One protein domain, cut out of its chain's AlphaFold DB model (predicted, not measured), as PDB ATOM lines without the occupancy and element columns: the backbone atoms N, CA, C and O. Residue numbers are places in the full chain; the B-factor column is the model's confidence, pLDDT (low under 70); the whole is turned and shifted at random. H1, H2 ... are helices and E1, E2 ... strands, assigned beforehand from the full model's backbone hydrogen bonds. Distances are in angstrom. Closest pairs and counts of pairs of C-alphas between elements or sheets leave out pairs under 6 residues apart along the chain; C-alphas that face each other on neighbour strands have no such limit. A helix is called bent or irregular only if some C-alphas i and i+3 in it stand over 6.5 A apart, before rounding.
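This is residues 7 to 184 and 289 to 318 of the 354 residues of the protein "Mitochondrial import inner membrane translocase subunit Tim22" of Folsomia candida (UniProt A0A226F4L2). A strongly twisted sheet, E1 E2 E5 E8, has H2 over one face, and H3 and H5 pack on H2 on the side away from the sheet. The E3 E4 hairpin packs on E8, with H1 touching E3; the E6 E7 hairpin lies far out at one end of the whole and H4 at the other. The printed part has 208 residues with six named helices and eight named strands, in the order E1 E2 H1 E3 E4 H2 E5 E6 E7 E8 H3 H4 H5 H6; the class is mixed, helices and strands. The four-strand sheet is mixed, the two hairpin sheets antiparallel. The whole is only just compact, close to loose, with a radius of gyration of the C-alphas of 20.1 A and spans of 60 by 46 by 43 A.

Find C-alpha 26 at (17.510, -12.117, -2.707), where E1 begins; it runs to 28, and E2 follows at 32 to 37. Next come H1 at 47 to 52, E3 at 59 to 64, E4 at 67 to 72 and H2 at 77 to 89, 18.2 A long. E5, 93 to 100, measures 22.5 A; E6 is 104 to 106, E7 112 to 114, and E8, 120 to 127, measures 23.0 A. From C-alpha 130 at (-4.757, -18.459, -7.357), H3 runs 35.9 A to 156, with a kink of 39 degrees near 146; it is only just irregular, C-alphas 149 and 152 being 6.8 A apart. H4 is 170 to 184, H5 292 to 301, and H6, from 304, ends at C-alpha 317, (22.858, -8.796, -28.845).

Look at antiparallel E1 and E2, a hairpin, for N 28 and O 32 at 2.9 A; at parallel E2 and E5 for N 35 and O 95 at 3.0 A; at antiparallel E5 and E8 for N 96 and O 124 at 2.8 A. H1 and H2 on one face of this sheet make two layers, sheet and helices. H2 is over E5 at a height over the sheet of 8.8 A. H3 touches H2 with residues 132 to 136 alone, about perpendicular at 88 degrees, Val 83 and Thr 132 having the closest C-alphas, 5.8 A. H5 touches H2 at a steep tilt of 62 degrees, the closest C-alphas being those of His 77 and Ala 299, 5.4 A. H6 is close to H2 but not clearly touching; H4 is near H3 and H5. In H2, H4 and H5 every O i to N i+4 pair is within hydrogen-bond range; H1 has 0 of 2, with 3 of 3 O i to N i+3 pairs, H3 19 of 23 and H6 8 of 10.

The two C-alphas farthest apart, those of Ala 108 and Pro 170, are 64.2 A apart. Residues 185 to 288 are not printed, and C-alphas 184 and 289 across the cut are 14.7 A apart. The link from H3 to H4 is long, and its residues 160 to 165 stand free. Look for pLDDT under 70 at residues 16 to 18 and 289 to 318 of this model; the mean of the printed part is 82.2.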
ATOM      1  N   GLU A   7      20.382 -15.705  -0.028       88.69
ATOM      2  CA  GLU A   7      21.381 -15.735  -1.101       88.69
ATOM      3  C   GLU A   7      21.136 -14.614  -2.109       88.69
ATOM      4  O   GLU A   7      19.999 -14.201  -2.336       88.69
ATOM      5  N   ASN A   8      22.197 -14.122  -2.751       86.69
ATOM      6  CA  ASN A   8      22.051 -13.116  -3.799       86.69
ATOM      7  C   ASN A   8      21.226 -13.670  -4.966       86.69
ATOM      8  O   ASN A   8      21.475 -14.773  -5.453       86.69
ATOM      9  N   ALA A   9      20.281 -12.872  -5.454       84.81
ATOM     10  CA  ALA A   9      19.519 -13.189  -6.650       84.81
ATOM     11  C   ALA A   9      20.124 -12.526  -7.898       84.81
ATOM     12  O   ALA A   9      20.647 -11.410  -7.852       84.81
ATOM     13  N   GLY A  10      20.036 -13.229  -9.028       85.62
ATOM     14  CA  GLY A  10      20.327 -12.697 -10.358       85.62
ATOM     15  C   GLY A  10      19.052 -12.366 -11.139       85.62
ATOM     16  O   GLY A  10      17.966 -12.224 -10.576       85.62
ATOM     17  N   LEU A  11      19.181 -12.280 -12.464       86.75
ATOM     18  CA  LEU A  11      18.037 -12.143 -13.363       86.75
ATOM     19  C   LEU A  11      17.455 -13.523 -13.704       86.75
ATOM     20  O   LEU A  11      18.139 -14.365 -14.284       86.75
ATOM     21  N   PHE A  12      16.178 -13.721 -13.406       86.31
ATOM     22  CA  PHE A  12      15.387 -14.878 -13.808       86.31
ATOM     23  C   PHE A  12      14.651 -14.548 -15.096       86.31
ATOM     24  O   PHE A  12      13.844 -13.623 -15.120       86.31
ATOM     25  N   VAL A  13      14.921 -15.290 -16.164       84.50
ATOM     26  CA  VAL A  13      14.249 -15.109 -17.455       84.50
ATOM     27  C   VAL A  13      13.123 -16.128 -17.567       84.50
ATOM     28  O   VAL A  13      13.332 -17.317 -17.337       84.50
ATOM     29  N   SER A  14      11.930 -15.665 -17.931       80.62
ATOM     30  CA  SER A  14      10.811 -16.545 -18.246       80.62
ATOM     31  C   SER A  14      11.093 -17.264 -19.563       80.62
ATOM     32  O   SER A  14      11.124 -16.643 -20.625       80.62
ATOM     33  N   LEU A  15      11.294 -18.580 -19.492       70.69
ATOM     34  CA  LEU A  15      11.536 -19.411 -20.676       70.69
ATOM     35  C   LEU A  15      10.296 -19.531 -21.567       70.69
ATOM     36  O   LEU A  15      10.426 -19.682 -22.775       70.69
ATOM     37  N   GLU A  16       9.108 -19.424 -20.975       69.69
ATOM     38  CA  GLU A  16       7.836 -19.481 -21.696       69.69
ATOM     39  C   GLU A  16       7.636 -18.255 -22.603       69.69
ATOM     40  O   GLU A  16       7.033 -18.371 -23.665       69.69
ATOM     41  N   PHE A  17       8.181 -17.092 -22.218       65.38
ATOM     42  CA  PHE A  17       7.902 -15.827 -22.909       65.38
ATOM     43  C   PHE A  17       9.116 -15.061 -23.416       65.38
ATOM     44  O   PHE A  17       8.898 -14.000 -23.982       65.38
ATOM     45  N   GLY A  18      10.352 -15.552 -23.242       64.50
ATOM     46  CA  GLY A  18      11.607 -15.070 -23.858       64.50
ATOM     47  C   GLY A  18      12.050 -13.622 -23.561       64.50
ATOM     48  O   GLY A  18      13.244 -13.359 -23.443       64.50
ATOM     49  N   GLY A  19      11.113 -12.687 -23.415       71.94
ATOM     50  CA  GLY A  19      11.283 -11.258 -23.175       71.94
ATOM     51  C   GLY A  19      10.764 -10.784 -21.816       71.94
ATOM     52  O   GLY A  19      10.811  -9.589 -21.536       71.94
ATOM     53  N   LEU A  20      10.294 -11.687 -20.947       82.88
ATOM     54  CA  LEU A  20       9.922 -11.356 -19.566       82.88
ATOM     55  C   LEU A  20      10.985 -11.857 -18.592       82.88
ATOM     56  O   LEU A  20      11.449 -12.992 -18.696       82.88
ATOM     57  N   ALA A  21      11.352 -11.024 -17.621       86.56
ATOM     58  CA  ALA A  21      12.331 -11.383 -16.606       86.56
ATOM     59  C   ALA A  21      12.056 -10.700 -15.259       86.56
ATOM     60  O   ALA A  21      11.424  -9.646 -15.193       86.56
ATOM     61  N   ALA A  22      12.553 -11.311 -14.184       88.62
ATOM     62  CA  ALA A  22      12.435 -10.849 -12.810       88.62
ATOM     63  C   ALA A  22      13.794 -10.848 -12.107       88.62
ATOM     64  O   ALA A  22      14.570 -11.784 -12.248       88.62
ATOM     65  N   SER A  23      14.066  -9.822 -11.305       89.69
ATOM     66  CA  SER A  23      15.232  -9.772 -10.417       89.69
ATOM     67  C   SER A  23      14.715  -9.489  -9.007       89.69
ATOM     68  O   SER A  23      14.447  -8.325  -8.717       89.69
ATOM     69  N   PRO A  24      14.459 -10.511  -8.170       93.81
ATOM     70  CA  PRO A  24      14.271 -10.282  -6.739       93.81
ATOM     71  C   PRO A  24      15.575  -9.763  -6.118       93.81
ATOM     72  O   PRO A  24      16.638  -9.878  -6.734       93.81
ATOM     73  N   ASP A  25      15.505  -9.188  -4.919       89.19
ATOM     74  CA  ASP A  25      16.699  -8.691  -4.224       89.19
ATOM     75  C   ASP A  25      17.529  -9.839  -3.639       89.19
ATOM     76  O   ASP A  25      18.761  -9.781  -3.627       89.19
ATOM     77  N   ALA A  26      16.860 -10.906  -3.192       91.38
ATOM     78  CA  ALA A  26      17.510 -12.117  -2.707       91.38
ATOM     79  C   ALA A  26      16.619 -13.361  -2.854       91.38
ATOM     80  O   ALA A  26      15.410 -13.277  -3.081       91.38
ATOM     81  N   LEU A  27      17.235 -14.530  -2.706       92.19
ATOM     82  CA  LEU A  27      16.575 -15.822  -2.552       92.19
ATOM     83  C   LEU A  27      16.504 -16.163  -1.068       92.19
ATOM     84  O   LEU A  27      17.443 -15.890  -0.325       92.19
ATOM     85  N   VAL A  28      15.390 -16.750  -0.641       92.44
ATOM     86  CA  VAL A  28      15.096 -17.039   0.767       92.44
ATOM     87  C   VAL A  28      14.850 -18.535   0.918       92.44
ATOM     88  O   VAL A  28      13.842 -19.066   0.446       92.44
ATOM     89  N   GLY A  29      15.778 -19.225   1.573       90.75
ATOM     90  CA  GLY A  29      15.781 -20.679   1.674       90.75
ATOM     91  C   GLY A  29      15.681 -21.350   0.301       90.75
ATOM     92  O   GLY A  29      16.193 -20.859  -0.705       90.75
ATOM     93  N   THR A  30      14.978 -22.479   0.249       89.31
ATOM     94  CA  THR A  30      14.842 -23.268  -0.981       89.31
ATOM     95  C   THR A  30      13.759 -22.746  -1.922       89.31
ATOM     96  O   THR A  30      13.902 -22.909  -3.130       89.31
ATOM     97  N   ASN A  31      12.701 -22.105  -1.403       94.00
ATOM     98  CA  ASN A  31      11.517 -21.778  -2.207       94.00
ATOM     99  C   ASN A  31      10.930 -20.368  -2.010       94.00
ATOM    100  O   ASN A  31       9.833 -20.074  -2.475       94.00
ATOM    101  N   GLY A  32      11.651 -19.477  -1.333       95.75
ATOM    102  CA  GLY A  32      11.255 -18.083  -1.152       95.75
ATOM    103  C   GLY A  32      12.108 -17.110  -1.958       95.75
ATOM    104  O   GLY A  32      13.221 -17.437  -2.387       95.75
ATOM    105  N   ILE A  33      11.592 -15.896  -2.128       96.56
ATOM    106  CA  ILE A  33      12.318 -14.716  -2.616       96.56
ATOM    107  C   ILE A  33      12.151 -13.545  -1.637       96.56
ATOM    108  O   ILE A  33      11.246 -13.547  -0.802       96.56
ATOM    109  N   LEU A  34      13.031 -12.554  -1.743       94.50
ATOM    110  CA  LEU A  34      13.037 -11.329  -0.945       94.50
ATOM    111  C   LEU A  34      12.898 -10.112  -1.860       94.50
ATOM    112  O   LEU A  34      13.569 -10.041  -2.893       94.50
ATOM    113  N   GLU A  35      12.100  -9.136  -1.441       96.62
ATOM    114  CA  GLU A  35      12.051  -7.807  -2.052       96.62
ATOM    115  C   GLU A  35      12.123  -6.740  -0.955       96.62
ATOM    116  O   GLU A  35      11.277  -6.689  -0.064       96.62
ATOM    117  N   ILE A  36      13.116  -5.864  -1.032       93.12
ATOM    118  CA  ILE A  36      13.406  -4.834  -0.043       93.12
ATOM    119  C   ILE A  36      12.896  -3.484  -0.549       93.12
ATOM    120  O   ILE A  36      13.143  -3.061  -1.678       93.12
ATOM    121  N   LYS A  37      12.199  -2.754   0.320       93.75
ATOM    122  CA  LYS A  37      11.745  -1.385   0.084       93.75
ATOM    123  C   LYS A  37      12.239  -0.474   1.200       93.75
ATOM    124  O   LYS A  37      11.917  -0.686   2.363       93.75
ATOM    125  N   CYS A  38      12.935   0.594   0.818       93.19
ATOM    126  CA  CYS A  38      13.415   1.633   1.730       93.19
ATOM    127  C   CYS A  38      12.679   2.955   1.442       93.19
ATOM    128  O   CYS A  38      13.119   3.740   0.597       93.19
ATOM    129  N   PRO A  39      11.500   3.201   2.044       91.62
ATOM    130  CA  PRO A  39      10.703   4.383   1.741       91.62
ATOM    131  C   PRO A  39      11.365   5.663   2.274       91.62
ATOM    132  O   PRO A  39      11.396   5.910   3.472       91.62
ATOM    133  N   TYR A  40      11.816   6.534   1.368       89.12
ATOM    134  CA  TYR A  40      12.539   7.765   1.725       89.12
ATOM    135  C   TYR A  40      11.746   8.751   2.609       89.12
ATOM    136  O   TYR A  40      12.330   9.469   3.422       89.12
ATOM    137  N   ILE A  41      10.418   8.803   2.456       91.00
ATOM    138  CA  ILE A  41       9.551   9.715   3.226       91.00
ATOM    139  C   ILE A  41       9.542   9.323   4.711       91.00
ATOM    140  O   ILE A  41       9.660  10.188   5.571       91.00
ATOM    141  N   GLU A  42       9.464   8.027   5.009       93.31
ATOM    142  CA  GLU A  42       9.466   7.468   6.363       93.31
ATOM    143  C   GLU A  42      10.858   6.987   6.785       93.31
ATOM    144  O   GLU A  42      10.966   6.226   7.739       93.31
ATOM    145  N   ARG A  43      11.934   7.419   6.110       91.75
ATOM    146  CA  ARG A  43      13.300   6.956   6.411       91.75
ATOM    147  C   ARG A  43      13.671   7.138   7.887       91.75
ATOM    148  O   ARG A  43      14.305   6.250   8.440       91.75
ATOM    149  N   ASN A  44      13.179   8.210   8.518       92.25
ATOM    150  CA  ASN A  44      13.406   8.515   9.935       92.25
ATOM    151  C   ASN A  44      12.212   8.141  10.848       92.25
ATOM    152  O   ASN A  44      12.107   8.606  11.979       92.25
ATOM    153  N   LEU A  45      11.269   7.334  10.353       93.38
ATOM    154  CA  LEU A  45      10.100   6.834  11.087       93.38
ATOM    155  C   LEU A  45      10.118   5.302  11.116       93.38
ATOM    156  O   LEU A  45      10.960   4.669  10.485       93.38
ATOM    157  N   LEU A  46       9.174   4.684  11.829       94.12
ATOM    158  CA  LEU A  46       8.991   3.233  11.773       94.12
ATOM    159  C   LEU A  46       8.415   2.802  10.409       94.12
ATOM    160  O   LEU A  46       7.568   3.515   9.862       94.12
ATOM    161  N   PRO A  47       8.757   1.606   9.891       93.31
ATOM    162  CA  PRO A  47       8.256   1.121   8.601       93.31
ATOM    163  C   PRO A  47       6.724   1.056   8.531       93.31
ATOM    164  O   PRO A  47       6.120   1.212   7.471       93.31
ATOM    165  N   THR A  48       6.073   0.872   9.682       94.50
ATOM    166  CA  THR A  48       4.615   0.845   9.825       94.50
ATOM    167  C   THR A  48       3.950   2.174   9.461       94.50
ATOM    168  O   THR A  48       2.786   2.162   9.059       94.50
ATOM    169  N   ALA A  49       4.670   3.301   9.533       93.94
ATOM    170  CA  ALA A  49       4.156   4.629   9.187       93.94
ATOM    171  C   ALA A  49       3.773   4.750   7.702       93.94
ATOM    172  O   ALA A  49       2.928   5.568   7.336       93.94
ATOM    173  N   VAL A  50       4.308   3.881   6.834       92.12
ATOM    174  CA  VAL A  50       3.905   3.804   5.421       92.12
ATOM    175  C   VAL A  50       2.402   3.537   5.272       92.12
ATOM    176  O   VAL A  50       1.788   4.006   4.308       92.12
ATOM    177  N   ALA A  51       1.797   2.795   6.206       93.75
ATOM    178  CA  ALA A  51       0.368   2.492   6.183       93.75
ATOM    179  C   ALA A  51      -0.508   3.742   6.398       93.75
ATOM    180  O   ALA A  51      -1.650   3.779   5.936       93.75
ATOM    181  N   ASP A  52       0.040   4.779   7.038       92.81
ATOM    182  CA  ASP A  52      -0.668   6.011   7.391       92.81
ATOM    183  C   ASP A  52      -0.551   7.099   6.296       92.81
ATOM    184  O   ASP A  52      -1.159   8.172   6.383       92.81
ATOM    185  N   ARG A  53       0.177   6.823   5.202       91.94
ATOM    186  CA  ARG A  53       0.288   7.726   4.045       91.94
ATOM    187  C   ARG A  53      -1.082   8.014   3.415       91.94
ATOM    188  O   ARG A  53      -1.824   7.113   3.026       91.94
ATOM    189  N   LYS A  54      -1.369   9.296   3.156       88.00
ATOM    190  CA  LYS A  54      -2.549   9.710   2.364       88.00
ATOM    191  C   LYS A  54      -2.385   9.435   0.865       88.00
ATOM    192  O   LYS A  54      -3.349   9.092   0.189       88.00
ATOM    193  N   LYS A  55      -1.169   9.603   0.335       87.25
ATOM    194  CA  LYS A  55      -0.817   9.403  -1.080       87.25
ATOM    195  C   LYS A  55       0.380   8.466  -1.182       87.25
ATOM    196  O   LYS A  55       1.269   8.523  -0.342       87.25
ATOM    197  N   GLY A  56       0.402   7.616  -2.208       83.62
ATOM    198  CA  GLY A  56       1.518   6.684  -2.424       83.62
ATOM    199  C   GLY A  56       1.703   5.674  -1.286       83.62
ATOM    200  O   GLY A  56       2.819   5.216  -1.048       83.62
ATOM    201  N   LYS A  57       0.632   5.359  -0.547       92.31
ATOM    202  CA  LYS A  57       0.644   4.258   0.415       92.31
ATOM    203  C   LYS A  57       0.762   2.943  -0.340       92.31
ATOM    204  O   LYS A  57       0.082   2.746  -1.347       92.31
ATOM    205  N   PHE A  58       1.609   2.056   0.156       94.94
ATOM    206  CA  PHE A  58       1.761   0.713  -0.399       94.94
ATOM    207  C   PHE A  58       1.553  -0.384   0.639       94.94
ATOM    208  O   PHE A  58       1.557  -1.551   0.274       94.94
ATOM    209  N   ILE A  59       1.302  -0.018   1.897       96.38
ATOM    210  CA  ILE A  59       0.976  -0.935   2.988       96.38
ATOM    211  C   ILE A  59      -0.443  -0.623   3.470       96.38
ATOM    212  O   ILE A  59      -0.869   0.535   3.478       96.38
ATOM    213  N   ILE A  60      -1.181  -1.661   3.848       95.50
ATOM    214  CA  ILE A  60      -2.467  -1.594   4.538       95.50
ATOM    215  C   ILE A  60      -2.262  -2.171   5.935       95.50
ATOM    216  O   ILE A  60      -1.650  -3.228   6.062       95.50
ATOM    217  N   ARG A  61      -2.795  -1.489   6.951       95.38
ATOM    218  CA  ARG A  61      -2.910  -2.006   8.315       95.38
ATOM    219  C   ARG A  61      -4.340  -2.487   8.551       95.38
ATOM    220  O   ARG A  61      -5.281  -1.736   8.289       95.38
ATOM    221  N   THR A  62      -4.493  -3.704   9.044       93.75
ATOM    222  CA  THR A  62      -5.763  -4.323   9.445       93.75
ATOM    223  C   THR A  62      -5.699  -4.720  10.919       93.75
ATOM    224  O   THR A  62      -4.616  -4.833  11.491       93.75
ATOM    225  N   ASN A  63      -6.856  -4.897  11.557       91.62
ATOM    226  CA  ASN A  63      -6.919  -5.393  12.931       91.62
ATOM    227  C   ASN A  63      -7.014  -6.919  12.890       91.62
ATOM    228  O   ASN A  63      -8.024  -7.452  12.432       91.62
ATOM    229  N   GLY A  64      -5.959  -7.595  13.335       86.12
ATOM    230  CA  GLY A  64      -5.925  -9.040  13.505       86.12
ATOM    231  C   GLY A  64      -6.240  -9.454  14.947       86.12
ATOM    232  O   GLY A  64      -6.240  -8.620  15.859       86.12
ATOM    233  N   PRO A  65      -6.477 -10.753  15.186       85.50
ATOM    234  CA  PRO A  65      -6.754 -11.289  16.519       85.50
ATOM    235  C   PRO A  65      -5.588 -11.106  17.504       85.50
ATOM    236  O   PRO A  65      -5.815 -11.027  18.706       85.50
ATOM    237  N   ASN A  66      -4.354 -10.988  17.002       88.44
ATOM    238  CA  ASN A  66      -3.133 -10.847  17.807       88.44
ATOM    239  C   ASN A  66      -2.496  -9.448  17.702       88.44
ATOM    240  O   ASN A  66      -1.316  -9.281  18.006       88.44
ATOM    241  N   GLY A  67      -3.255  -8.447  17.246       88.31
ATOM    242  CA  GLY A  67      -2.766  -7.085  17.027       88.31
ATOM    243  C   GLY A  67      -2.812  -6.661  15.555       88.31
ATOM    244  O   GLY A  67      -3.486  -7.296  14.745       88.31
ATOM    245  N   PRO A  68      -2.157  -5.545  15.196       91.38
ATOM    246  CA  PRO A  68      -2.194  -5.030  13.835       91.38
ATOM    247  C   PRO A  68      -1.466  -5.962  12.862       91.38
ATOM    248  O   PRO A  68      -0.311  -6.326  13.074       91.38
ATOM    249  N   GLU A  69      -2.128  -6.276  11.755       93.00
ATOM    250  CA  GLU A  69      -1.556  -7.009  10.629       93.00
ATOM    251  C   GLU A  69      -1.258  -6.048   9.478       93.00
ATOM    252  O   GLU A  69      -1.944  -5.038   9.283       93.00
ATOM    253  N   TYR A  70      -0.208  -6.349   8.716       95.12
ATOM    254  CA  TYR A  70       0.252  -5.509   7.619       95.12
ATOM    255  C   TYR A  70       0.268  -6.295   6.317       95.12
ATOM    256  O   TYR A  70       0.845  -7.377   6.226       95.12
ATOM    257  N   HIS A  71      -0.331  -5.713   5.281       95.62
ATOM    258  CA  HIS A  71      -0.406  -6.313   3.955       95.62
ATOM    259  C   HIS A  71       0.030  -5.323   2.884       95.62
ATOM    260  O   HIS A  71      -0.174  -4.114   3.002       95.62
ATOM    261  N   LEU A  72       0.587  -5.840   1.792       96.19
ATOM    262  CA  LEU A  72       0.925  -5.024   0.637       96.19
ATOM    263  C   LEU A  72      -0.366  -4.620  -0.090       96.19
ATOM    264  O   LEU A  72      -1.232  -5.451  -0.369       96.19
ATOM    265  N   LEU A  73      -0.512  -3.335  -0.404       95.50
ATOM    266  CA  LEU A  73      -1.685  -2.816  -1.099       95.50
ATOM    267  C   LEU A  73      -1.744  -3.399  -2.517       95.50
ATOM    268  O   LEU A  73      -0.938  -3.043  -3.375       95.50
ATOM    269  N   LYS A  74      -2.753  -4.235  -2.781       94.00
ATOM    270  CA  LYS A  74      -2.913  -4.979  -4.045       94.00
ATOM    271  C   LYS A  74      -3.005  -4.096  -5.296       94.00
ATOM    272  O   LYS A  74      -2.666  -4.525  -6.396       94.00
ATOM    273  N   THR A  75      -3.452  -2.850  -5.148       90.50
ATOM    274  CA  THR A  75      -3.524  -1.878  -6.251       90.50
ATOM    275  C   THR A  75      -2.191  -1.173  -6.523       90.50
ATOM    276  O   THR A  75      -2.023  -0.587  -7.595       90.50
ATOM    277  N   HIS A  76      -1.238  -1.238  -5.589       92.19
ATOM    278  CA  HIS A  76       0.064  -0.593  -5.703       92.19
ATOM    279  C   HIS A  76       0.998  -1.362  -6.651       92.19
ATOM    280  O   HIS A  76       0.918  -2.582  -6.789       92.19
ATOM    281  N   HIS A  77       1.923  -0.653  -7.300       90.75
ATOM    282  CA  HIS A  77       2.830  -1.254  -8.281       90.75
ATOM    283  C   HIS A  77       3.805  -2.267  -7.676       90.75
ATOM    284  O   HIS A  77       4.101  -3.270  -8.315       90.75
ATOM    285  N   TYR A  78       4.226  -2.077  -6.423       94.00
ATOM    286  CA  TYR A  78       5.035  -3.076  -5.712       94.00
ATOM    287  C   TYR A  78       4.344  -4.436  -5.593       94.00
ATOM    288  O   TYR A  78       5.014  -5.454  -5.711       94.00
ATOM    289  N   TYR A  79       3.015  -4.487  -5.442       96.38
ATOM    290  CA  TYR A  79       2.306  -5.769  -5.433       96.38
ATOM    291  C   TYR A  79       2.403  -6.467  -6.789       96.38
ATOM    292  O   TYR A  79       2.691  -7.657  -6.859       96.38
ATOM    293  N   LYS A  80       2.253  -5.711  -7.878       93.81
ATOM    294  CA  LYS A  80       2.417  -6.219  -9.246       93.81
ATOM    295  C   LYS A  80       3.846  -6.707  -9.502       93.81
ATOM    296  O   LYS A  80       4.022  -7.760 -10.103       93.81
ATOM    297  N   GLN A  81       4.851  -5.980  -9.005       93.19
ATOM    298  CA  GLN A  81       6.257  -6.385  -9.074       93.19
ATOM    299  C   GLN A  81       6.481  -7.732  -8.371       93.19
ATOM    300  O   GLN A  81       7.044  -8.641  -8.975       93.19
ATOM    301  N   VAL A  82       5.987  -7.879  -7.138       96.94
ATOM    302  CA  VAL A  82       6.113  -9.115  -6.349       96.94
ATOM    303  C   VAL A  82       5.386 -10.281  -7.016       96.94
ATOM    304  O   VAL A  82       5.951 -11.363  -7.141       96.94
ATOM    305  N   VAL A  83       4.164 -10.063  -7.512       97.06
ATOM    306  CA  VAL A  83       3.414 -11.079  -8.269       97.06
ATOM    307  C   VAL A  83       4.209 -11.543  -9.491       97.06
ATOM    308  O   VAL A  83       4.359 -12.743  -9.703       97.06
ATOM    309  N   MET A  84       4.762 -10.616 -10.273       94.94
ATOM    310  CA  MET A  84       5.596 -10.960 -11.424       94.94
ATOM    311  C   MET A  84       6.840 -11.756 -11.007       94.94
ATOM    312  O   MET A  84       7.142 -12.771 -11.629       94.94
ATOM    313  N   GLN A  85       7.544 -11.341  -9.949       95.81
ATOM    314  CA  GLN A  85       8.714 -12.069  -9.453       95.81
ATOM    315  C   GLN A  85       8.349 -13.494  -9.014       95.81
ATOM    316  O   GLN A  85       9.043 -14.425  -9.408       95.81
ATOM    317  N   LEU A  86       7.247 -13.691  -8.283       96.81
ATOM    318  CA  LEU A  86       6.775 -15.018  -7.861       96.81
ATOM    319  C   LEU A  86       6.542 -15.957  -9.048       96.81
ATOM    320  O   LEU A  86       7.019 -17.090  -9.051       96.81
ATOM    321  N   HIS A  87       5.832 -15.488 -10.075       95.12
ATOM    322  CA  HIS A  87       5.465 -16.342 -11.207       95.12
ATOM    323  C   HIS A  87       6.598 -16.550 -12.213       95.12
ATOM    324  O   HIS A  87       6.689 -17.635 -12.774       95.12
ATOM    325  N   ILE A  88       7.496 -15.576 -12.398       92.31
ATOM    326  CA  ILE A  88       8.687 -15.762 -13.245       92.31
ATOM    327  C   ILE A  88       9.704 -16.694 -12.578       92.31
ATOM    328  O   ILE A  88      10.307 -17.524 -13.250       92.31
ATOM    329  N   THR A  89       9.910 -16.562 -11.266       93.25
ATOM    330  CA  THR A  89      10.882 -17.392 -10.528       93.25
ATOM    331  C   THR A  89      10.340 -18.774 -10.167       93.25
ATOM    332  O   THR A  89      11.117 -19.652  -9.804       93.25
ATOM    333  N   GLY A  90       9.018 -18.966 -10.233       94.06
ATOM    334  CA  GLY A  90       8.354 -20.207  -9.846       94.06
ATOM    335  C   GLY A  90       8.290 -20.454  -8.334       94.06
ATOM    336  O   GLY A  90       7.948 -21.563  -7.937       94.06
ATOM    337  N   ARG A  91       8.599 -19.452  -7.502       95.75
ATOM    338  CA  ARG A  91       8.757 -19.577  -6.040       95.75
ATOM    339  C   ARG A  91       7.428 -19.468  -5.286       95.75
ATOM    340  O   ARG A  91       6.490 -18.827  -5.762       95.75
ATOM    341  N   ASP A  92       7.359 -20.049  -4.092       98.06
ATOM    342  CA  ASP A  92       6.116 -20.152  -3.309       98.06
ATOM    343  C   ASP A  92       5.728 -18.856  -2.603       98.06
ATOM    344  O   ASP A  92       4.545 -18.588  -2.391       98.06
ATOM    345  N   PHE A  93       6.710 -18.060  -2.184       98.12
ATOM    346  CA  PHE A  93       6.448 -16.843  -1.426       98.12
ATOM    347  C   PHE A  93       7.521 -15.781  -1.633       98.12
ATOM    348  O   PHE A  93       8.667 -16.065  -1.980       98.12
ATOM    349  N   CYS A  94       7.119 -14.539  -1.387       97.94
ATOM    350  CA  CYS A  94       7.987 -13.381  -1.351       97.94
ATOM    351  C   CYS A  94       7.851 -12.711   0.010       97.94
ATOM    352  O   CYS A  94       6.745 -12.328   0.401       97.94
ATOM    353  N   ASP A  95       8.968 -12.573   0.717       96.94
ATOM    354  CA  ASP A  95       9.056 -11.718   1.894       96.94
ATOM    355  C   ASP A  95       9.372 -10.296   1.440       96.94
ATOM    356  O   ASP A  95      10.464  -9.992   0.960       96.94
ATOM    357  N   VAL A  96       8.390  -9.410   1.578       96.62
ATOM    358  CA  VAL A  96       8.563  -7.987   1.308       96.62
ATOM    359  C   VAL A  96       9.054  -7.322   2.584       96.62
ATOM    360  O   VAL A  96       8.303  -7.180   3.550       96.62
ATOM    361  N   VAL A  97      10.318  -6.923   2.583       95.06
ATOM    362  CA  VAL A  97      10.986  -6.253   3.696       95.06
ATOM    363  C   VAL A  97      10.878  -4.753   3.497       95.06
ATOM    364  O   VAL A  97      11.386  -4.207   2.524       95.06
ATOM    365  N   VAL A  98      10.232  -4.067   4.428       95.31
ATOM    366  CA  VAL A  98      10.214  -2.606   4.471       95.31
ATOM    367  C   VAL A  98      11.179  -2.166   5.554       95.31
ATOM    368  O   VAL A  98      10.934  -2.426   6.732       95.31
ATOM    369  N   TRP A  99      12.271  -1.525   5.146       95.00
ATOM    370  CA  TRP A  99      13.316  -1.056   6.049       95.00
ATOM    371  C   TRP A  99      13.334   0.467   6.141       95.00
ATOM    372  O   TRP A  99      13.224   1.163   5.130       95.00
ATOM    373  N   THR A 100      13.498   0.987   7.352       93.12
ATOM    374  CA  THR A 100      13.728   2.411   7.615       93.12
ATOM    375  C   THR A 100      14.798   2.570   8.690       93.12
ATOM    376  O   THR A 100      14.951   1.698   9.542       93.12
ATOM    377  N   GLN A 101      15.526   3.689   8.683       92.81
ATOM    378  CA  GLN A 101      16.519   3.978   9.721       92.81
ATOM    379  C   GLN A 101      15.852   4.221  11.084       92.81
ATOM    380  O   GLN A 101      16.382   3.817  12.113       92.81
ATOM    381  N   GLY A 102      14.670   4.844  11.090       90.94
ATOM    382  CA  GLY A 102      13.991   5.256  12.318       90.94
ATOM    383  C   GLY A 102      14.555   6.552  12.894       90.94
ATOM    384  O   GLY A 102      15.209   7.322  12.197       90.94
ATOM    385  N   GLY A 103      14.249   6.828  14.160       89.50
ATOM    386  CA  GLY A 103      14.656   8.083  14.787       89.50
ATOM    387  C   GLY A 103      16.176   8.263  14.785       89.50
ATOM    388  O   GLY A 103      16.922   7.327  15.079       89.50
ATOM    389  N   THR A 104      16.621   9.477  14.473       87.19
ATOM    390  CA  THR A 104      18.010   9.922  14.612       87.19
ATOM    391  C   THR A 104      18.115  10.891  15.791       87.19
ATOM    392  O   THR A 104      17.146  11.565  16.152       87.19
ATOM    393  N   THR A 105      19.278  10.931  16.429       86.75
ATOM    394  CA  THR A 105      19.650  11.935  17.430       86.75
ATOM    395  C   THR A 105      20.808  12.761  16.891       86.75
ATOM    396  O   THR A 105      21.602  12.257  16.107       86.75
ATOM    397  N   SER A 106      20.921  14.019  17.303       86.12
ATOM    398  CA  SER A 106      22.087  14.849  16.996       86.12
ATOM    399  C   SER A 106      23.052  14.848  18.174       86.12
ATOM    400  O   SER A 106      22.618  14.998  19.320       86.12
ATOM    401  N   ASP A 107      24.345  14.720  17.909       78.75
ATOM    402  CA  ASP A 107      25.385  14.978  18.901       78.75
ATOM    403  C   ASP A 107      25.764  16.477  18.950       78.75
ATOM    404  O   ASP A 107      25.155  17.328  18.294       78.75
ATOM    405  N   ALA A 108      26.787  16.814  19.742       76.31
ATOM    406  CA  ALA A 108      27.317  18.177  19.830       76.31
ATOM    407  C   ALA A 108      27.926  18.688  18.505       76.31
ATOM    408  O   ALA A 108      28.135  19.894  18.367       76.31
ATOM    409  N   THR A 109      28.195  17.797  17.542       78.56
ATOM    410  CA  THR A 109      28.727  18.125  16.211       78.56
ATOM    411  C   THR A 109      27.631  18.331  15.158       78.56
ATOM    412  O   THR A 109      27.934  18.752  14.045       78.56
ATOM    413  N   GLN A 110      26.354  18.161  15.539       74.88
ATOM    414  CA  GLN A 110      25.170  18.198  14.669       74.88
ATOM    415  C   GLN A 110      25.096  17.058  13.641       74.88
ATOM    416  O   GLN A 110      24.301  17.139  12.701       74.88
ATOM    417  N   GLU A 111      25.858  15.981  13.817       80.31
ATOM    418  CA  GLU A 111      25.716  14.799  12.970       80.31
ATOM    419  C   GLU A 111      24.482  13.986  13.391       80.31
ATOM    420  O   GLU A 111      24.249  13.741  14.576       80.31
ATOM    421  N   GLU A 112      23.656  13.580  12.418       81.25
ATOM    422  CA  GLU A 112      22.526  12.681  12.674       81.25
ATOM    423  C   GLU A 112      23.038  11.254  12.910       81.25
ATOM    424  O   GLU A 112      23.448  10.556  11.985       81.25
ATOM    425  N   ILE A 113      22.954  10.804  14.159       85.31
ATOM    426  CA  ILE A 113      23.310   9.455  14.587       85.31
ATOM    427  C   ILE A 113      22.024   8.628  14.718       85.31
ATOM    428  O   ILE A 113      21.098   9.040  15.426       85.31
ATOM    429  N   PRO A 114      21.919   7.454  14.076       87.69
ATOM    430  CA  PRO A 114      20.775   6.573  14.271       87.69
ATOM    431  C   PRO A 114      20.620   6.116  15.723       87.69
ATOM    432  O   PRO A 114      21.579   5.654  16.335       87.69
ATOM    433  N   ILE A 115      19.395   6.174  16.255       89.44
ATOM    434  CA  ILE A 115      19.088   5.618  17.585       89.44
ATOM    435  C   ILE A 115      19.218   4.089  17.563       89.44
ATOM    436  O   ILE A 115      19.698   3.492  18.522       89.44
ATOM    437  N   VAL A 116      18.797   3.462  16.460       88.19
ATOM    438  CA  VAL A 116      18.972   2.030  16.195       88.19
ATOM    439  C   VAL A 116      19.883   1.894  14.973       88.19
ATOM    440  O   VAL A 116      19.422   2.179  13.861       88.19
ATOM    441  N   PRO A 117      21.159   1.501  15.143       86.06
ATOM    442  CA  PRO A 117      22.114   1.386  14.038       86.06
ATOM    443  C   PRO A 117      21.632   0.462  12.913       86.06
ATOM    444  O   PRO A 117      21.779   0.784  11.736       86.06
ATOM    445  N   GLU A 118      20.982  -0.646  13.263       84.12
ATOM    446  CA  GLU A 118      20.457  -1.648  12.327       84.12
ATOM    447  C   GLU A 118      19.176  -1.183  11.609       84.12
ATOM    448  O   GLU A 118      18.748  -1.771  10.610       84.12
ATOM    449  N   GLY A 119      18.547  -0.118  12.110       91.00
ATOM    450  CA  GLY A 119      17.240   0.353  11.681       91.00
ATOM    451  C   GLY A 119      16.093  -0.585  12.073       91.00
ATOM    452  O   GLY A 119      16.201  -1.470  12.922       91.00
ATOM    453  N   HIS A 120      14.946  -0.373  11.442       91.69
ATOM    454  CA  HIS A 120      13.707  -1.085  11.722       91.69
ATOM    455  C   HIS A 120      13.216  -1.824  10.484       91.69
ATOM    456  O   HIS A 120      13.296  -1.316   9.367       91.69
ATOM    457  N   ILE A 121      12.643  -3.010  10.695       92.50
ATOM    458  CA  ILE A 121      12.115  -3.860   9.627       92.50
ATOM    459  C   ILE A 121      10.645  -4.188   9.886       92.50
ATOM    460  O   ILE A 121      10.264  -4.560  10.994       92.50
ATOM    461  N   LEU A 122       9.840  -4.120   8.827       93.69
ATOM    462  CA  LEU A 122       8.532  -4.758   8.730       93.69
ATOM    463  C   LEU A 122       8.567  -5.799   7.608       93.69
ATOM    464  O   LEU A 122       8.948  -5.472   6.486       93.69
ATOM    465  N   ILE A 123       8.142  -7.028   7.895       94.38
ATOM    466  CA  ILE A 123       8.081  -8.116   6.912       94.38
ATOM    467  C   ILE A 123       6.626  -8.384   6.553       94.38
ATOM    468  O   ILE A 123       5.795  -8.619   7.429       94.38
ATOM    469  N   ILE A 124       6.327  -8.367   5.258       96.25
ATOM    470  CA  ILE A 124       5.018  -8.703   4.705       96.25
ATOM    471  C   ILE A 124       5.200  -9.876   3.748       96.25
ATOM    472  O   ILE A 124       5.814  -9.727   2.693       96.25
ATOM    473  N   ARG A 125       4.636 -11.037   4.085       96.31
ATOM    474  CA  ARG A 125       4.704 -12.222   3.224       96.31
ATOM    475  C   ARG A 125       3.576 -12.230   2.196       96.31
ATOM    476  O   ARG A 125       2.402 -12.125   2.549       96.31
ATOM    477  N   VAL A 126       3.931 -12.405   0.926       97.56
ATOM    478  CA  VAL A 126       2.994 -12.617  -0.185       97.56
ATOM    479  C   VAL A 126       3.173 -14.036  -0.713       97.56
ATOM    480  O   VAL A 126       4.267 -14.403  -1.137       97.56
ATOM    481  N   MET A 127       2.100 -14.826  -0.698       98.12
ATOM    482  CA  MET A 127       2.101 -16.205  -1.195       98.12
ATOM    483  C   MET A 127       1.759 -16.253  -2.682       98.12
ATOM    484  O   MET A 127       0.853 -15.549  -3.133       98.12
ATOM    485  N   ARG A 128       2.416 -17.141  -3.428       98.00
ATOM    486  CA  ARG A 128       1.986 -17.553  -4.762       98.00
ATOM    487  C   ARG A 128       0.765 -18.462  -4.620       98.00
ATOM    488  O   ARG A 128       0.831 -19.541  -4.048       98.00
ATOM    489  N   ASN A 129      -0.366 -17.985  -5.111       98.19
ATOM    490  CA  ASN A 129      -1.668 -18.651  -5.048       98.19
ATOM    491  C   ASN A 129      -2.556 -18.232  -6.234       98.19
ATOM    492  O   ASN A 129      -2.157 -17.386  -7.043       98.19
ATOM    493  N   ASP A 130      -3.782 -18.755  -6.296       98.25
ATOM    494  CA  ASP A 130      -4.757 -18.459  -7.357       98.25
ATOM    495  C   ASP A 130      -5.048 -16.962  -7.528       98.25
ATOM    496  O   ASP A 130      -5.287 -16.488  -8.639       98.25
ATOM    497  N   GLU A 131      -5.016 -16.183  -6.444       96.94
ATOM    498  CA  GLU A 131      -5.214 -14.738  -6.531       96.94
ATOM    499  C   GLU A 131      -4.049 -14.069  -7.266       96.94
ATOM    500  O   GLU A 131      -4.263 -13.297  -8.207       96.94
ATOM    501  N   THR A 132      -2.813 -14.372  -6.866       97.25
ATOM    502  CA  THR A 132      -1.628 -13.847  -7.556       97.25
ATOM    503  C   THR A 132      -1.548 -14.345  -8.995       97.25
ATOM    504  O   THR A 132      -1.126 -13.583  -9.858       97.25
ATOM    505  N   LEU A 133      -1.987 -15.578  -9.273       96.81
ATOM    506  CA  LEU A 133      -2.005 -16.149 -10.618       96.81
ATOM    507  C   LEU A 133      -2.937 -15.358 -11.537       96.81
ATOM    508  O   LEU A 133      -2.505 -14.898 -12.587       96.81
ATOM    509  N   LYS A 134      -4.163 -15.067 -11.091       96.94
ATOM    510  CA  LYS A 134      -5.106 -14.227 -11.850       96.94
ATOM    511  C   LYS A 134      -4.544 -12.832 -12.134       96.94
ATOM    512  O   LYS A 134      -4.828 -12.236 -13.172       96.94
ATOM    513  N   VAL A 135      -3.795 -12.254 -11.191       95.38
ATOM    514  CA  VAL A 135      -3.124 -10.957 -11.392       95.38
ATOM    515  C   VAL A 135      -1.997 -11.092 -12.414       95.38
ATOM    516  O   VAL A 135      -1.899 -10.253 -13.309       95.38
ATOM    517  N   TRP A 136      -1.190 -12.147 -12.299       94.12
ATOM    518  CA  TRP A 136      -0.100 -12.449 -13.217       94.12
ATOM    519  C   TRP A 136      -0.597 -12.658 -14.641       94.12
ATOM    520  O   TRP A 136      -0.079 -12.008 -15.535       94.12
ATOM    521  N   GLU A 137      -1.632 -13.464 -14.866       93.81
ATOM    522  CA  GLU A 137      -2.181 -13.729 -16.201       93.81
ATOM    523  C   GLU A 137      -2.620 -12.445 -16.911       93.81
ATOM    524  O   GLU A 137      -2.220 -12.201 -18.049       93.81
ATOM    525  N   ARG A 138      -3.340 -11.565 -16.202       91.19
ATOM    526  CA  ARG A 138      -3.750 -10.257 -16.742       91.19
ATOM    527  C   ARG A 138      -2.569  -9.343 -17.062       91.19
ATOM    528  O   ARG A 138      -2.660  -8.523 -17.971       91.19
ATOM    529  N   MET A 139      -1.500  -9.403 -16.269       89.94
ATOM    530  CA  MET A 139      -0.290  -8.619 -16.526       89.94
ATOM    531  C   MET A 139       0.502  -9.199 -17.695       89.94
ATOM    532  O   MET A 139       0.917  -8.459 -18.579       89.94
ATOM    533  N   ARG A 140       0.686 -10.518 -17.696       88.56
ATOM    534  CA  ARG A 140       1.459 -11.290 -18.663       88.56
ATOM    535  C   ARG A 140       0.981 -11.049 -20.084       88.56
ATOM    536  O   ARG A 140       1.811 -10.775 -20.941       88.56
ATOM    537  N   GLU A 141      -0.326 -11.092 -20.322       87.94
ATOM    538  CA  GLU A 141      -0.909 -10.820 -21.641       87.94
ATOM    539  C   GLU A 141      -0.493  -9.434 -22.161       87.94
ATOM    540  O   GLU A 141       0.105  -9.312 -23.229       87.94
ATOM    541  N   LYS A 142      -0.695  -8.391 -21.349       85.19
ATOM    542  CA  LYS A 142      -0.365  -7.005 -21.716       85.19
ATOM    543  C   LYS A 142       1.130  -6.787 -21.905       85.19
ATOM    544  O   LYS A 142       1.534  -6.092 -22.830       85.19
ATOM    545  N   LEU A 143       1.947  -7.372 -21.030       85.69
ATOM    546  CA  LEU A 143       3.403  -7.283 -21.114       85.69
ATOM    547  C   LEU A 143       3.938  -7.991 -22.361       85.69
ATOM    548  O   LEU A 143       4.874  -7.493 -22.976       85.69
ATOM    549  N   THR A 144       3.331  -9.112 -22.750       86.25
ATOM    550  CA  THR A 144       3.717  -9.865 -23.951       86.25
ATOM    551  C   THR A 144       3.393  -9.075 -25.215       86.25
ATOM    552  O   THR A 144       4.260  -8.923 -26.071       86.25
ATOM    553  N   ILE A 145       2.184  -8.510 -25.307       86.31
ATOM    554  CA  ILE A 145       1.785  -7.645 -26.429       86.31
ATOM    555  C   ILE A 145       2.709  -6.426 -26.508       86.31
ATOM    556  O   ILE A 145       3.278  -6.148 -27.560       86.31
ATOM    557  N   PHE A 146       2.932  -5.746 -25.380       84.75
ATOM    558  CA  PHE A 146       3.838  -4.602 -25.313       84.75
ATOM    559  C   PHE A 146       5.261  -4.962 -25.764       84.75
ATOM    560  O   PHE A 146       5.880  -4.226 -26.529       84.75
ATOM    561  N   PHE A 147       5.802  -6.095 -25.314       84.00
ATOM    562  CA  PHE A 147       7.140  -6.511 -25.720       84.00
ATOM    563  C   PHE A 147       7.201  -6.824 -27.219       84.00
ATOM    564  O   PHE A 147       8.097  -6.336 -27.899       84.00
ATOM    565  N   ASN A 148       6.249  -7.589 -27.750       85.12
ATOM    566  CA  ASN A 148       6.304  -8.067 -29.132       85.12
ATOM    567  C   ASN A 148       5.961  -6.996 -30.171       85.12
ATOM    568  O   ASN A 148       6.549  -6.985 -31.248       85.12
ATOM    569  N   GLU A 149       5.012  -6.109 -29.877       86.19
ATOM    570  CA  GLU A 149       4.510  -5.140 -30.859       86.19
ATOM    571  C   GLU A 149       5.133  -3.749 -30.714       86.19
ATOM    572  O   GLU A 149       5.063  -2.938 -31.643       86.19
ATOM    573  N   ASP A 150       5.752  -3.472 -29.568       84.12
ATOM    574  CA  ASP A 150       6.247  -2.146 -29.226       84.12
ATOM    575  C   ASP A 150       7.751  -2.151 -28.949       84.12
ATOM    576  O   ASP A 150       8.547  -1.768 -29.808       84.12
ATOM    577  N   LEU A 151       8.146  -2.646 -27.775       81.62
ATOM    578  CA  LEU A 151       9.508  -2.515 -27.273       81.62
ATOM    579  C   LEU A 151      10.510  -3.353 -28.071       81.62
ATOM    580  O   LEU A 151      11.557  -2.845 -28.451       81.62
ATOM    581  N   GLY A 152      10.208  -4.622 -28.335       83.19
ATOM    582  CA  GLY A 152      11.077  -5.536 -29.077       83.19
ATOM    583  C   GLY A 152      11.423  -5.010 -30.474       83.19
ATOM    584  O   GLY A 152      12.606  -4.876 -30.789       83.19
ATOM    585  N   PRO A 153      10.433  -4.629 -31.299       84.81
ATOM    586  CA  PRO A 153      10.689  -3.993 -32.585       84.81
ATOM    587  C   PRO A 153      11.464  -2.674 -32.488       84.81
ATOM    588  O   PRO A 153      12.257  -2.390 -33.376       84.81
ATOM    589  N   GLU A 154      11.252  -1.865 -31.443       80.94
ATOM    590  CA  GLU A 154      12.007  -0.617 -31.241       80.94
ATOM    591  C   GLU A 154      13.465  -0.872 -30.824       80.94
ATOM    592  O   GLU A 154      14.341  -0.091 -31.178       80.94
ATOM    593  N   ILE A 155      13.742  -1.981 -30.130       79.00
ATOM    594  CA  ILE A 155      15.103  -2.433 -29.804       79.00
ATOM    595  C   ILE A 155      15.859  -2.882 -31.063       79.00
ATOM    596  O   ILE A 155      17.050  -2.612 -31.185       79.00
ATOM    597  N   VAL A 156      15.190  -3.606 -31.966       84.06
ATOM    598  CA  VAL A 156      15.826  -4.205 -33.155       84.06
ATOM    599  C   VAL A 156      15.944  -3.211 -34.311       84.06
ATOM    600  O   VAL A 156      16.965  -3.179 -34.990       84.06
ATOM    601  N   ASP A 157      14.900  -2.418 -34.549       83.94
ATOM    602  CA  ASP A 157      14.820  -1.435 -35.631       83.94
ATOM    603  C   ASP A 157      14.096  -0.178 -35.131       83.94
ATOM    604  O   ASP A 157      12.884   0.016 -35.334       83.94
ATOM    605  N   SER A 158      14.859   0.680 -34.448       82.88
ATOM    606  CA  SER A 158      14.332   1.902 -33.855       82.88
ATOM    607  C   SER A 158      13.736   2.818 -34.924       82.88
ATOM    608  O   SER A 158      14.378   3.213 -35.904       82.88
ATOM    609  N   ARG A 159      12.464   3.184 -34.751       85.00
ATOM    610  CA  ARG A 159      11.846   4.255 -35.546       85.00
ATOM    611  C   ARG A 159      12.278   5.622 -35.038       85.00
ATOM    612  O   ARG A 159      12.399   6.555 -35.836       85.00
ATOM    613  N   TYR A 160      12.521   5.727 -33.734       77.19
ATOM    614  CA  TYR A 160      12.949   6.960 -33.095       77.19
ATOM    615  C   TYR A 160      14.286   7.456 -33.657       77.19
ATOM    616  O   TYR A 160      14.372   8.607 -34.080       77.19
ATOM    617  N   GLU A 161      15.288   6.580 -33.772       79.19
ATOM    618  CA  GLU A 161      16.610   6.922 -34.326       79.19
ATOM    619  C   GLU A 161      16.553   7.381 -35.791       79.19
ATOM    620  O   GLU A 161      17.390   8.158 -36.243       79.19
ATOM    621  N   ARG A 162      15.521   6.960 -36.529       86.56
ATOM    622  CA  ARG A 162      15.270   7.368 -37.920       86.56
ATOM    623  C   ARG A 162      14.382   8.610 -38.046       86.56
ATOM    624  O   ARG A 162      13.968   8.942 -39.151       86.56
ATOM    625  N   ASN A 163      14.067   9.289 -36.941       87.00
ATOM    626  CA  ASN A 163      13.144  10.429 -36.893       87.00
ATOM    627  C   ASN A 163      11.715  10.109 -37.387       87.00
ATOM    628  O   ASN A 163      10.995  10.996 -37.839       87.00
ATOM    629  N   LEU A 164      11.272   8.849 -37.276       83.12
ATOM    630  CA  LEU A 164       9.938   8.390 -37.703       83.12
ATOM    631  C   LEU A 164       8.906   8.358 -36.558       83.12
ATOM    632  O   LEU A 164       7.824   7.773 -36.709       83.12
ATOM    633  N   GLY A 165       9.254   8.954 -35.413       82.06
ATOM    634  CA  GLY A 165       8.482   8.892 -34.171       82.06
ATOM    635  C   GLY A 165       8.484   7.501 -33.529       82.06
ATOM    636  O   GLY A 165       9.086   6.562 -34.044       82.06
ATOM    637  N   TYR A 166       7.797   7.361 -32.394       73.62
ATOM    638  CA  TYR A 166       7.654   6.063 -31.729       73.62
ATOM    639  C   TYR A 166       6.718   5.137 -32.499       73.62
ATOM    640  O   TYR A 166       5.757   5.576 -33.136       73.62
ATOM    641  N   ARG A 167       6.984   3.835 -32.397       79.81
ATOM    642  CA  ARG A 167       6.069   2.806 -32.879       79.81
ATOM    643  C   ARG A 167       4.727   2.920 -32.153       79.81
ATOM    644  O   ARG A 167       4.675   3.094 -30.941       79.81
ATOM    645  N   GLN A 168       3.644   2.854 -32.920       81.06
ATOM    646  CA  GLN A 168       2.278   2.871 -32.403       81.06
ATOM    647  C   GLN A 168       1.531   1.679 -32.999       81.06
ATOM    648  O   GLN A 168       1.012   1.775 -34.110       81.06
ATOM    649  N   PRO A 169       1.547   0.518 -32.331       85.19
ATOM    650  CA  PRO A 169       0.770  -0.635 -32.770       85.19
ATOM    651  C   PRO A 169      -0.746  -0.380 -32.632       85.19
ATOM    652  O   PRO A 169      -1.155   0.511 -31.879       85.19
ATOM    653  N   PRO A 170      -1.606  -1.157 -33.326       87.88
ATOM    654  CA  PRO A 170      -3.055  -0.934 -33.355       87.88
ATOM    655  C   PRO A 170      -3.705  -0.820 -31.971       87.88
ATOM    656  O   PRO A 170      -4.574   0.029 -31.766       87.88
ATOM    657  N   TYR A 171      -3.245  -1.610 -30.992       83.06
ATOM    658  CA  TYR A 171      -3.792  -1.560 -29.634       83.06
ATOM    659  C   TYR A 171      -3.566  -0.194 -28.959       83.06
ATOM    660  O   TYR A 171      -4.413   0.254 -28.185       83.06
ATOM    661  N   ARG A 172      -2.462   0.508 -29.268       80.56
ATOM    662  CA  ARG A 172      -2.212   1.859 -28.746       80.56
ATOM    663  C   ARG A 172      -3.163   2.876 -29.351       80.56
ATOM    664  O   ARG A 172      -3.698   3.692 -28.608       80.56
ATOM    665  N   PHE A 173      -3.396   2.815 -30.661       81.44
ATOM    666  CA  PHE A 173      -4.362   3.699 -31.317       81.44
ATOM    667  C   PHE A 173      -5.754   3.533 -30.711       81.44
ATOM    668  O   PHE A 173      -6.334   4.516 -30.253       81.44
ATOM    669  N   ALA A 174      -6.224   2.290 -30.575       84.31
ATOM    670  CA  ALA A 174      -7.502   1.998 -29.934       84.31
ATOM    671  C   ALA A 174      -7.567   2.536 -28.491       84.31
ATOM    672  O   ALA A 174      -8.578   3.099 -28.069       84.31
ATOM    673  N   ALA A 175      -6.478   2.417 -27.723       78.69
ATOM    674  CA  ALA A 175      -6.418   2.932 -26.357       78.69
ATOM    675  C   ALA A 175      -6.419   4.475 -26.295       78.69
ATOM    676  O   ALA A 175      -7.064   5.050 -25.412       78.69
ATOM    677  N   ILE A 176      -5.734   5.147 -27.226       78.69
ATOM    678  CA  ILE A 176      -5.725   6.611 -27.368       78.69
ATOM    679  C   ILE A 176      -7.124   7.114 -27.733       78.69
ATOM    680  O   ILE A 176      -7.633   8.032 -27.086       78.69
ATOM    681  N   GLU A 177      -7.773   6.486 -28.712       84.62
ATOM    682  CA  GLU A 177      -9.139   6.807 -29.131       84.62
ATOM    683  C   GLU A 177     -10.138   6.600 -27.990       84.62
ATOM    684  O   GLU A 177     -10.918   7.498 -27.672       84.62
ATOM    685  N   ALA A 178     -10.061   5.466 -27.286       82.81
ATOM    686  CA  ALA A 178     -10.912   5.188 -26.133       82.81
ATOM    687  C   ALA A 178     -10.699   6.200 -24.992       82.81
ATOM    688  O   ALA A 178     -11.652   6.605 -24.319       82.81
ATOM    689  N   ALA A 179      -9.457   6.633 -24.756       78.75
ATOM    690  CA  ALA A 179      -9.154   7.667 -23.771       78.75
ATOM    691  C   ALA A 179      -9.708   9.040 -24.189       78.75
ATOM    692  O   ALA A 179     -10.244   9.766 -23.345       78.75
ATOM    693  N   ALA A 180      -9.621   9.383 -25.477       81.25
ATOM    694  CA  ALA A 180     -10.198  10.601 -26.034       81.25
ATOM    695  C   ALA A 180     -11.732  10.598 -25.929       81.25
ATOM    696  O   ALA A 180     -12.306  11.579 -25.454       81.25
ATOM    697  N   ALA A 181     -12.384   9.480 -26.258       87.31
ATOM    698  CA  ALA A 181     -13.831   9.306 -26.142       87.31
ATOM    699  C   ALA A 181     -14.315   9.481 -24.693       87.31
ATOM    700  O   ALA A 181     -15.203  10.290 -24.432       87.31
ATOM    701  N   LYS A 182     -13.657   8.832 -23.721       85.56
ATOM    702  CA  LYS A 182     -13.967   9.006 -22.287       85.56
ATOM    703  C   LYS A 182     -13.801  10.451 -21.819       85.56
ATOM    704  O   LYS A 182     -14.540  10.926 -20.957       85.56
ATOM    705  N   LYS A 183     -12.806  11.165 -22.353       83.56
ATOM    706  CA  LYS A 183     -12.592  12.583 -22.041       83.56
ATOM    707  C   LYS A 183     -13.708  13.455 -22.626       83.56
ATOM    708  O   LYS A 183     -14.149  14.374 -21.941       83.56
ATOM    709  N   ALA A 184     -14.166  13.157 -23.842       86.19
ATOM    710  CA  ALA A 184     -15.279  13.850 -24.489       86.19
ATOM    711  C   ALA A 184     -16.609  13.613 -23.754       86.19
ATOM    712  O   ALA A 184     -17.323  14.571 -23.470       86.19
ATOM    713  N   ILE A 289       0.215  11.918 -22.246       36.44
ATOM    714  CA  ILE A 289      -1.039  11.219 -21.880       36.44
ATOM    715  C   ILE A 289      -0.918   9.687 -21.752       36.44
ATOM    716  O   ILE A 289      -1.033   8.947 -22.716       36.44
ATOM    717  N   LYS A 290      -0.785   9.216 -20.502       43.53
ATOM    718  CA  LYS A 290      -0.670   7.792 -20.144       43.53
ATOM    719  C   LYS A 290      -2.035   7.149 -19.873       43.53
ATOM    720  O   LYS A 290      -2.761   7.600 -18.974       43.53
ATOM    721  N   THR A 291      -2.354   6.066 -20.575       51.97
ATOM    722  CA  THR A 291      -3.507   5.187 -20.298       51.97
ATOM    723  C   THR A 291      -3.360   4.485 -18.934       51.97
ATOM    724  O   THR A 291      -2.293   4.491 -18.320       51.97
ATOM    725  N   SER A 292      -4.422   3.878 -18.385       49.62
ATOM    726  CA  SER A 292      -4.314   3.097 -17.132       49.62
ATOM    727  C   SER A 292      -3.409   1.869 -17.267       49.62
ATOM    728  O   SER A 292      -2.859   1.394 -16.275       49.62
ATOM    729  N   GLU A 293      -3.274   1.364 -18.489       48.53
ATOM    730  CA  GLU A 293      -2.432   0.226 -18.841       48.53
ATOM    731  C   GLU A 293      -0.980   0.659 -18.963       48.53
ATOM    732  O   GLU A 293      -0.131   0.047 -18.334       48.53
ATOM    733  N   GLU A 294      -0.704   1.791 -19.608       48.50
ATOM    734  CA  GLU A 294       0.628   2.402 -19.602       48.50
ATOM    735  C   GLU A 294       1.046   2.824 -18.200       48.50
ATOM    736  O   GLU A 294       2.182   2.615 -17.832       48.50
ATOM    737  N   LYS A 295       0.139   3.305 -17.342       53.88
ATOM    738  CA  LYS A 295       0.463   3.537 -15.923       53.88
ATOM    739  C   LYS A 295       0.787   2.250 -15.173       53.88
ATOM    740  O   LYS A 295       1.517   2.303 -14.192       53.88
ATOM    741  N   MET A 296       0.206   1.116 -15.572       52.44
ATOM    742  CA  MET A 296       0.520  -0.199 -15.010       52.44
ATOM    743  C   MET A 296       1.863  -0.712 -15.538       52.44
ATOM    744  O   MET A 296       2.640  -1.228 -14.746       52.44
ATOM    745  N   ILE A 297       2.129  -0.537 -16.831       52.00
ATOM    746  CA  ILE A 297       3.384  -0.878 -17.500       52.00
ATOM    747  C   ILE A 297       4.503   0.021 -16.962       52.00
ATOM    748  O   ILE A 297       5.449  -0.496 -16.404       52.00
ATOM    749  N   ASP A 298       4.355   1.341 -16.946       52.31
ATOM    750  CA  ASP A 298       5.290   2.291 -16.329       52.31
ATOM    751  C   ASP A 298       5.574   1.964 -14.864       52.31
ATOM    752  O   ASP A 298       6.712   2.019 -14.429       52.31
ATOM    753  N   ALA A 299       4.561   1.563 -14.099       52.19
ATOM    754  CA  ALA A 299       4.733   1.076 -12.732       52.19
ATOM    755  C   ALA A 299       5.612  -0.187 -12.641       52.19
ATOM    756  O   ALA A 299       6.353  -0.364 -11.673       52.19
ATOM    757  N   ILE A 300       5.507  -1.081 -13.624       48.69
ATOM    758  CA  ILE A 300       6.347  -2.276 -13.763       48.69
ATOM    759  C   ILE A 300       7.747  -1.877 -14.272       48.69
ATOM    760  O   ILE A 300       8.735  -2.480 -13.861       48.69
ATOM    761  N   PHE A 301       7.861  -0.825 -15.085       45.53
ATOM    762  CA  PHE A 301       9.102  -0.359 -15.715       45.53
ATOM    763  C   PHE A 301       9.944   0.549 -14.804       45.53
ATOM    764  O   PHE A 301      11.173   0.513 -14.839       45.53
ATOM    765  N   GLU A 302       9.303   1.325 -13.930       43.84
ATOM    766  CA  GLU A 302       9.957   2.079 -12.858       43.84
ATOM    767  C   GLU A 302      10.442   1.164 -11.726       43.84
ATOM    768  O   GLU A 302      11.284   1.572 -10.920       43.84
ATOM    769  N   SER A 303       9.970  -0.087 -11.683       41.53
ATOM    770  CA  SER A 303      10.517  -1.089 -10.779       41.53
ATOM    771  C   SER A 303      11.940  -1.469 -11.199       41.53
ATOM    772  O   SER A 303      12.264  -1.579 -12.386       41.53
ATOM    773  N   CYS A 304      12.816  -1.692 -10.217       42.12
ATOM    774  CA  CYS A 304      14.213  -2.072 -10.443       42.12
ATOM    775  C   CYS A 304      14.361  -3.297 -11.368       42.12
ATOM    776  O   CYS A 304      15.382  -3.439 -12.030       42.12
ATOM    777  N   VAL A 305      13.323  -4.129 -11.487       38.59
ATOM    778  CA  VAL A 305      13.275  -5.329 -12.328       38.59
ATOM    779  C   VAL A 305      13.399  -5.030 -13.826       38.59
ATOM    780  O   VAL A 305      14.156  -5.713 -14.515       38.59
ATOM    781  N   PHE A 306      12.741  -3.989 -14.344       38.97
ATOM    782  CA  PHE A 306      12.841  -3.644 -15.769       38.97
ATOM    783  C   PHE A 306      14.197  -3.018 -16.117       38.97
ATOM    784  O   PHE A 306      14.797  -3.360 -17.139       38.97
ATOM    785  N   LYS A 307      14.740  -2.192 -15.209       38.25
ATOM    786  CA  LYS A 307      16.114  -1.667 -15.316       38.25
ATOM    787  C   LYS A 307      17.153  -2.798 -15.408       38.25
ATOM    788  O   LYS A 307      18.195  -2.609 -16.024       38.25
ATOM    789  N   CYS A 308      16.856  -3.980 -14.854       34.53
ATOM    790  CA  CYS A 308      17.693  -5.179 -14.976       34.53
ATOM    791  C   CYS A 308      17.435  -5.967 -16.272       34.53
ATOM    792  O   CYS A 308      18.389  -6.375 -16.929       34.53
ATOM    793  N   ALA A 309      16.168  -6.173 -16.653       36.97
ATOM    794  CA  ALA A 309      15.794  -6.961 -17.832       36.97
ATOM    795  C   ALA A 309      16.340  -6.359 -19.141       36.97
ATOM    796  O   ALA A 309      16.933  -7.073 -19.951       36.97
ATOM    797  N   MET A 310      16.241  -5.036 -19.305       39.59
ATOM    798  CA  MET A 310      16.754  -4.339 -20.492       39.59
ATOM    799  C   MET A 310      18.277  -4.374 -20.610       39.59
ATOM    800  O   MET A 310      18.809  -4.432 -21.716       39.59
ATOM    801  N   SER A 311      18.987  -4.403 -19.482       33.59
ATOM    802  CA  SER A 311      20.446  -4.485 -19.484       33.59
ATOM    803  C   SER A 311      20.968  -5.827 -20.005       33.59
ATOM    804  O   SER A 311      22.072  -5.881 -20.546       33.59
ATOM    805  N   CYS A 312      20.222  -6.919 -19.830       35.53
ATOM    806  CA  CYS A 312      20.698  -8.257 -20.182       35.53
ATOM    807  C   CYS A 312      20.361  -8.662 -21.623       35.53
ATOM    808  O   CYS A 312      21.125  -9.420 -22.223       35.53
ATOM    809  N   VAL A 313      19.270  -8.145 -22.196       37.41
ATOM    810  CA  VAL A 313      18.904  -8.411 -23.600       37.41
ATOM    811  C   VAL A 313      19.885  -7.716 -24.554       37.41
ATOM    812  O   VAL A 313      20.390  -8.351 -25.477       37.41
ATOM    813  N   PHE A 314      20.279  -6.470 -24.268       35.53
ATOM    814  CA  PHE A 314      21.299  -5.765 -25.059       35.53
ATOM    815  C   PHE A 314      22.709  -6.360 -24.905       35.53
ATOM    816  O   PHE A 314      23.457  -6.432 -25.879       35.53
ATOM    817  N   GLY A 315      23.066  -6.874 -23.721       31.31
ATOM    818  CA  GLY A 315      24.377  -7.494 -23.481       31.31
ATOM    819  C   GLY A 315      24.624  -8.795 -24.260       31.31
ATOM    820  O   GLY A 315      25.778  -9.164 -24.482       31.31
ATOM    821  N   LYS A 316      23.564  -9.485 -24.705       34.66
ATOM    822  CA  LYS A 316      23.677 -10.671 -25.573       34.66
ATOM    823  C   LYS A 316      23.585 -10.340 -27.064       34.66
ATOM    824  O   LYS A 316      24.140 -11.095 -27.854       34.66
ATOM    825  N   LEU A 317      22.962  -9.220 -27.443       32.66
ATOM    826  CA  LEU A 317      22.858  -8.796 -28.845       32.66
ATOM    827  C   LEU A 317      24.121  -8.063 -29.348       32.66
ATOM    828  O   LEU A 317      24.399  -8.083 -30.540       32.66
ATOM    829  N   VAL A 318      24.934  -7.484 -28.450       36.12
ATOM    830  CA  VAL A 318      26.151  -6.711 -28.799       36.12
ATOM    831  C   VAL A 318      27.461  -7.488 -28.550       36.12
ATOM    832  O   VAL A 318      28.554  -6.928 -28.575       36.12
TER     833      VAL A 318